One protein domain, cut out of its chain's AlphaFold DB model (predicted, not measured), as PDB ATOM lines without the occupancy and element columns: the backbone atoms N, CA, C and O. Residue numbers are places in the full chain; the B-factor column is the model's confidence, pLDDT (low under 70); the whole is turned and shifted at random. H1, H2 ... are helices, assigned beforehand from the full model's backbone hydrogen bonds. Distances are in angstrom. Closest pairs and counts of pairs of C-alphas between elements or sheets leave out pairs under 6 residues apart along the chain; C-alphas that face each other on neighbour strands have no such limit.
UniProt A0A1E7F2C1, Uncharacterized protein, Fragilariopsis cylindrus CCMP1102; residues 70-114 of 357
ATOM      1  N   GLU A  70      -0.242 -34.520   3.331       95.88
ATOM      2  CA  GLU A  70       0.517 -35.791   3.385       95.88
ATOM      3  C   GLU A  70       0.947 -36.334   2.003       95.88
ATOM      4  O   GLU A  70       1.225 -37.518   1.862       95.88
ATOM      5  N   GLY A  71       1.016 -35.478   0.974       94.88
ATOM      6  CA  GLY A  71       1.373 -35.889  -0.390       94.88
ATOM      7  C   GLY A  71       0.243 -36.569  -1.176       94.88
ATOM      8  O   GLY A  71       0.445 -36.919  -2.335       94.88
ATOM      9  N   ASP A  72      -0.949 -36.714  -0.593       96.62
ATOM     10  CA  ASP A  72      -2.113 -37.307  -1.256       96.62
ATOM     11  C   ASP A  72      -2.732 -36.325  -2.268       96.62
ATOM     12  O   ASP A  72      -3.168 -35.222  -1.911       96.62
ATOM     13  N   SER A  73      -2.789 -36.735  -3.540       95.50
ATOM     14  CA  SER A  73      -3.313 -35.935  -4.652       95.50
ATOM     15  C   SER A  73      -4.791 -35.565  -4.485       95.50
ATOM     16  O   SER A  73      -5.207 -34.515  -4.978       95.50
ATOM     17  N   LEU A  74      -5.560 -36.375  -3.750       96.25
ATOM     18  CA  LEU A  74      -6.984 -36.168  -3.498       96.25
ATOM     19  C   LEU A  74      -7.253 -35.232  -2.321       96.25
ATOM     20  O   LEU A  74      -8.393 -34.807  -2.148       96.25
ATOM     21  N   ARG A  75      -6.246 -34.896  -1.504       97.12
ATOM     22  CA  ARG A  75      -6.388 -34.040  -0.314       97.12
ATOM     23  C   ARG A  75      -5.932 -32.608  -0.583       97.12
ATOM     24  O   ARG A  75      -4.914 -32.149  -0.055       97.12
ATOM     25  N   THR A  76      -6.708 -31.898  -1.393       97.81
ATOM     26  CA  THR A  76      -6.511 -30.479  -1.715       97.81
ATOM     27  C   THR A  76      -7.161 -29.574  -0.663       97.81
ATOM     28  O   THR A  76      -7.809 -30.050   0.274       97.81
ATOM     29  N   CYS A  77      -7.008 -28.253  -0.790       96.62
ATOM     30  CA  CYS A  77      -7.729 -27.309   0.069       96.62
ATOM     31  C   CYS A  77      -9.255 -27.530  -0.002       96.62
ATOM     32  O   CYS A  77      -9.920 -27.570   1.033       96.62
ATOM     33  N   ASP A  78      -9.792 -27.786  -1.195       95.25
ATOM     34  CA  ASP A  78     -11.239 -27.869  -1.420       95.25
ATOM     35  C   ASP A  78     -11.854 -29.209  -1.010       95.25
ATOM     36  O   ASP A  78     -13.028 -29.260  -0.663       95.25
ATOM     37  N   SER A  79     -11.085 -30.300  -0.998       96.00
ATOM     38  CA  SER A  79     -11.582 -31.610  -0.557       96.00
ATOM     39  C   SER A  79     -11.239 -31.890   0.907       96.00
ATOM     40  O   SER A  79     -12.090 -32.291   1.703       96.00
ATOM     41  N   TYR A  80      -9.986 -31.656   1.302       96.12
ATOM     42  CA  TYR A  80      -9.530 -31.943   2.650       96.12
ATOM     43  C   TYR A  80      -9.957 -30.831   3.595       96.12
ATOM     44  O   TYR A  80     -10.638 -31.099   4.581       96.12
ATOM     45  N   VAL A  81      -9.601 -29.576   3.344       95.25
ATOM     46  CA  VAL A  81      -9.888 -28.529   4.334       95.25
ATOM     47  C   VAL A  81     -11.388 -28.271   4.447       95.25
ATOM     48  O   VAL A  81     -11.872 -28.169   5.573       95.25
ATOM     49  N   ALA A  82     -12.132 -28.285   3.338       88.56
ATOM     50  CA  ALA A  82     -13.575 -28.026   3.334       88.56
ATOM     51  C   ALA A  82     -14.402 -28.986   4.208       88.56
ATOM     52  O   ALA A  82     -15.393 -28.570   4.797       88.56
ATOM     53  N   GLU A  83     -13.992 -30.249   4.360       87.88
ATOM     54  CA  GLU A  83     -14.760 -31.223   5.147       87.88
ATOM     55  C   GLU A  83     -14.757 -30.896   6.653       87.88
ATOM     56  O   GLU A  83     -15.740 -31.130   7.353       87.88
ATOM     57  N   LYS A  84     -13.627 -30.399   7.185       88.56
ATOM     58  CA  LYS A  84     -13.455 -30.064   8.618       88.56
ATOM     59  C   LYS A  84     -12.492 -28.882   8.796       88.56
ATOM     60  O   LYS A  84     -11.424 -29.068   9.397       88.56
ATOM     61  N   PRO A  85     -12.845 -27.672   8.334       89.25
ATOM     62  CA  PRO A  85     -11.910 -26.553   8.207       89.25
ATOM     63  C   PRO A  85     -11.277 -26.189   9.548       89.25
ATOM     64  O   PRO A  85     -10.058 -26.147   9.665       89.25
ATOM     65  N   ILE A  86     -12.069 -26.096  10.617       82.38
ATOM     66  CA  ILE A  86     -11.579 -25.724  11.954       82.38
ATOM     67  C   ILE A  86     -10.452 -26.654  12.430       82.38
ATOM     68  O   ILE A  86      -9.386 -26.203  12.848       82.38
ATOM     69  N   LYS A  87     -10.674 -27.972  12.346       91.06
ATOM     70  CA  LYS A  87      -9.714 -28.970  12.834       91.06
ATOM     71  C   LYS A  87      -8.534 -29.135  11.885       91.06
ATOM     72  O   LYS A  87      -7.428 -29.404  12.342       91.06
ATOM     73  N   ARG A  88      -8.754 -29.012  10.575       95.62
ATOM     74  CA  ARG A  88      -7.725 -29.265   9.557       95.62
ATOM     75  C   ARG A  88      -6.803 -28.061   9.371       95.62
ATOM     76  O   ARG A  88      -5.598 -28.260   9.302       95.62
ATOM     77  N   CYS A  89      -7.308 -26.830   9.442       96.50
ATOM     78  CA  CYS A  89      -6.520 -25.600   9.301       96.50
ATOM     79  C   CYS A  89      -5.412 -25.427  10.351       96.50
ATOM     80  O   CYS A  89      -4.394 -24.779  10.089       96.50
ATOM     81  N   VAL A  90      -5.594 -26.000  11.546       95.56
ATOM     82  CA  VAL A  90      -4.600 -25.952  12.628       95.56
ATOM     83  C   VAL A  90      -3.565 -27.074  12.561       95.56
ATOM     84  O   VAL A  90      -2.565 -26.996  13.276       95.56
ATOM     85  N   LYS A  91      -3.762 -28.090  11.709       96.81
ATOM     86  CA  LYS A  91      -2.797 -29.182  11.548       96.81
ATOM     87  C   LYS A  91      -1.511 -28.678  10.901       96.81
ATOM     88  O   LYS A  91      -1.536 -27.768  10.073       96.81
ATOM     89  N   LYS A  92      -0.390 -29.286  11.287       97.19
ATOM     90  CA  LYS A  92       0.909 -29.090  10.636       97.19
ATOM     91  C   LYS A  92       0.968 -29.939   9.369       97.19
ATOM     92  O   LYS A  92       0.496 -31.073   9.382       97.19
ATOM     93  N   GLN A  93       1.522 -29.380   8.303       96.12
ATOM     94  CA  GLN A  93       1.765 -30.094   7.058       96.12
ATOM     95  C   GLN A  93       3.135 -30.792   7.158       96.12
ATOM     96  O   GLN A  93       4.138 -30.116   7.420       96.12
ATOM     97  N   PRO A  94       3.211 -32.123   6.986       94.50
ATOM     98  CA  PRO A  94       4.489 -32.829   7.023       94.50
ATOM     99  C   PRO A  94       5.410 -32.337   5.900       94.50
ATOM    100  O   PRO A  94       4.945 -31.999   4.813       94.50
ATOM    101  N   GLY A  95       6.713 -32.255   6.182       92.81
ATOM    102  CA  GLY A  95       7.730 -31.827   5.212       92.81
ATOM    103  C   GLY A  95       7.811 -30.318   4.939       92.81
ATOM    104  O   GLY A  95       8.484 -29.926   3.996       92.81
ATOM    105  N   THR A  96       7.139 -29.464   5.724       89.94
ATOM    106  CA  THR A  96       7.078 -28.003   5.466       89.94
ATOM    107  C   THR A  96       7.575 -27.132   6.623       89.94
ATOM    108  O   THR A  96       6.970 -26.110   6.938       89.94
ATOM    109  N   ASP A  97       8.642 -27.540   7.313       92.81
ATOM    110  CA  ASP A  97       9.218 -26.804   8.457       92.81
ATOM    111  C   ASP A  97       8.186 -26.448   9.549       92.81
ATOM    112  O   ASP A  97       8.254 -25.427  10.230       92.81
ATOM    113  N   GLY A  98       7.163 -27.295   9.708       95.25
ATOM    114  CA  GLY A  98       6.099 -27.098  10.693       95.25
ATOM    115  C   GLY A  98       5.038 -26.060  10.313       95.25
ATOM    116  O   GLY A  98       4.209 -25.717  11.169       95.25
ATOM    117  N   LYS A  99       5.002 -25.592   9.057       95.75
ATOM    118  CA  LYS A  99       3.913 -24.751   8.542       95.75
ATOM    119  C   LYS A  99       2.565 -25.461   8.724       95.75
ATOM    120  O   LYS A  99       2.431 -26.681   8.613       95.75
ATOM    121  N   ARG A 100       1.536 -24.682   9.059       96.69
ATOM    122  CA  ARG A 100       0.166 -25.186   9.254       96.69
ATOM    123  C   ARG A 100      -0.618 -25.134   7.951       96.69
ATOM    124  O   ARG A 100      -0.360 -24.271   7.120       96.69
ATOM    125  N   VAL A 101      -1.651 -25.961   7.830       96.94
ATOM    126  CA  VAL A 101      -2.553 -25.987   6.664       96.94
ATOM    127  C   VAL A 101      -3.130 -24.600   6.343       96.94
ATOM    128  O   VAL A 101      -3.229 -24.247   5.176       96.94
ATOM    129  N   LYS A 102      -3.400 -23.752   7.349       95.81
ATOM    130  CA  LYS A 102      -3.849 -22.358   7.135       95.81
ATOM    131  C   LYS A 102      -2.897 -21.457   6.333       95.81
ATOM    132  O   LYS A 102      -3.317 -20.386   5.910       95.81
ATOM    133  N   PHE A 103      -1.624 -21.832   6.210       95.00
ATOM    134  CA  PHE A 103      -0.649 -21.124   5.378       95.00
ATOM    135  C   PHE A 103      -0.866 -21.443   3.897       95.00
ATOM    136  O   PHE A 103      -0.769 -20.560   3.059       95.00
ATOM    137  N   PHE A 104      -1.205 -22.696   3.601       96.06
ATOM    138  CA  PHE A 104      -1.394 -23.190   2.242       96.06
ATOM    139  C   PHE A 104      -2.822 -23.007   1.733       96.06
ATOM    140  O   PHE A 104      -3.019 -22.844   0.538       96.06
ATOM    141  N   CYS A 105      -3.810 -23.025   2.628       96.81
ATOM    142  CA  CYS A 105      -5.224 -22.880   2.289       96.81
ATOM    143  C   CYS A 105      -5.852 -21.649   2.966       96.81
ATOM    144  O   CYS A 105      -6.771 -21.801   3.780       96.81
ATOM    145  N   PRO A 106      -5.338 -20.425   2.738       95.12
ATOM    146  CA  PRO A 106      -5.846 -19.241   3.413       95.12
ATOM    147  C   PRO A 106      -7.313 -18.945   3.086       95.12
ATOM    148  O   PRO A 106      -8.007 -18.514   4.004       95.12
ATOM    149  N   ALA A 107      -7.813 -19.242   1.878       93.62
ATOM    150  CA  ALA A 107      -9.212 -18.993   1.503       93.62
ATOM    151  C   ALA A 107     -10.187 -19.696   2.458       93.62
ATOM    152  O   ALA A 107     -11.159 -19.117   2.929       93.62
ATOM    153  N   THR A 108      -9.879 -20.948   2.801       91.94
ATOM    154  CA  THR A 108     -10.731 -21.788   3.654       91.94
ATOM    155  C   THR A 108     -10.403 -21.641   5.142       91.94
ATOM    156  O   THR A 108     -11.218 -21.972   6.000       91.94
ATOM    157  N   CYS A 109      -9.189 -21.195   5.483       93.88
ATOM    158  CA  CYS A 109      -8.696 -21.209   6.861       93.88
ATOM    159  C   CYS A 109      -8.609 -19.847   7.541       93.88
ATOM    160  O   CYS A 109      -8.608 -19.784   8.776       93.88
ATOM    161  N   ARG A 110      -8.453 -18.758   6.788       91.12
ATOM    162  CA  ARG A 110      -8.346 -17.416   7.360       91.12
ATOM    163  C   ARG A 110      -9.730 -16.792   7.410       91.12
ATOM    164  O   ARG A 110     -10.378 -16.629   6.389       91.12
ATOM    165  N   LYS A 111     -10.132 -16.337   8.599       82.94
ATOM    166  CA  LYS A 111     -11.427 -15.670   8.823       82.94
ATOM    167  C   LYS A 111     -11.686 -14.508   7.861       82.94
ATOM    168  O   LYS A 111     -12.771 -14.407   7.316       82.94
ATOM    169  N   LYS A 112     -10.671 -13.673   7.619       84.00
ATOM    170  CA  LYS A 112     -10.759 -12.534   6.691       84.00
ATOM    171  C   LYS A 112     -10.876 -12.924   5.214       84.00
ATOM    172  O   LYS A 112     -11.233 -12.088   4.401       84.00
ATOM    173  N   CYS A 113     -10.554 -14.174   4.893       87.25
ATOM    174  CA  CYS A 113     -10.583 -14.728   3.546       87.25
ATOM    175  C   CYS A 113     -11.821 -15.570   3.271       87.25
ATOM    176  O   CYS A 113     -12.015 -15.986   2.135       87.25
ATOM    177  N   PHE A 114     -12.684 -15.762   4.274       76.81
ATOM    178  CA  PHE A 114     -14.080 -16.047   3.998       76.81
ATOM    179  C   PHE A 114     -14.673 -14.775   3.397       76.81
ATOM    180  O   PHE A 114     -15.403 -14.032   4.050       76.81
TER     181      PHE A 114
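Overview. This is residues 70 to 114 of the 357 residues of an uncharacterized protein of Fragilariopsis cylindrus CCMP1102 (UniProt A0A1E7F2C1). Four very short helices, H1, H2, H3 and H4, cluster as a small knot, with the one long link, residues 90 to 100 between H2 and H3, looping out from it and back. The first stretch, residues 70 to 76, and the loop of residues 90 to 100 reach toward one end of the longest axis, while residues 110 to 114 make the other end. The printed part has 45 residues with four named helices, H1 H2 H3 H4 in chain order, and no named strand; the class is all helix, though just 20 of the 45 residues are in named elements. It is compact, with a radius of gyration of the C-alphas of 9.8 A, and spans 27 by 22 by 14 A.

Along the chain. H1, residues 77 to 83, begins with C-alpha 77 at (-7.729, -27.309, 0.069) and is 9.5 A long from first to last C-alpha. H2 is residues 85 to 89, 5.6 A. H3 is residues 101 to 104, 5.4 A. H4, residues 106 to 109, is 4.9 A long and ends with C-alpha 109 at (-8.696, -21.209, 6.861).

Arrangement. H1 and H2 only just touch, with 3 pairs of C-alphas within 8 A, and only at the corner by their link; the closest C-alphas, of Val 81 and Arg 88, are 5.7 A apart. H1 touches H4, closest at the C-alphas of Val 81 and Thr 108, 6.8 A. H2 touches H4, closest at the C-alphas of Cys 89 and Cys 109, 5.5 A. In H2 every O i to N i+4 pair is within hydrogen-bond range; in H1 1 of 3 is, beside 1 of 4 O i to N i+3 pairs, and H3 and H4 are too short for an O i to N i+4 pair.

Size, cuts and confidence. The two C-alphas farthest apart, of Asp 72 and Lys 112, are 27.4 A apart. The printed part has no cut, and the link from H2 to H3 is long. No printed residue is under 70 in pLDDT.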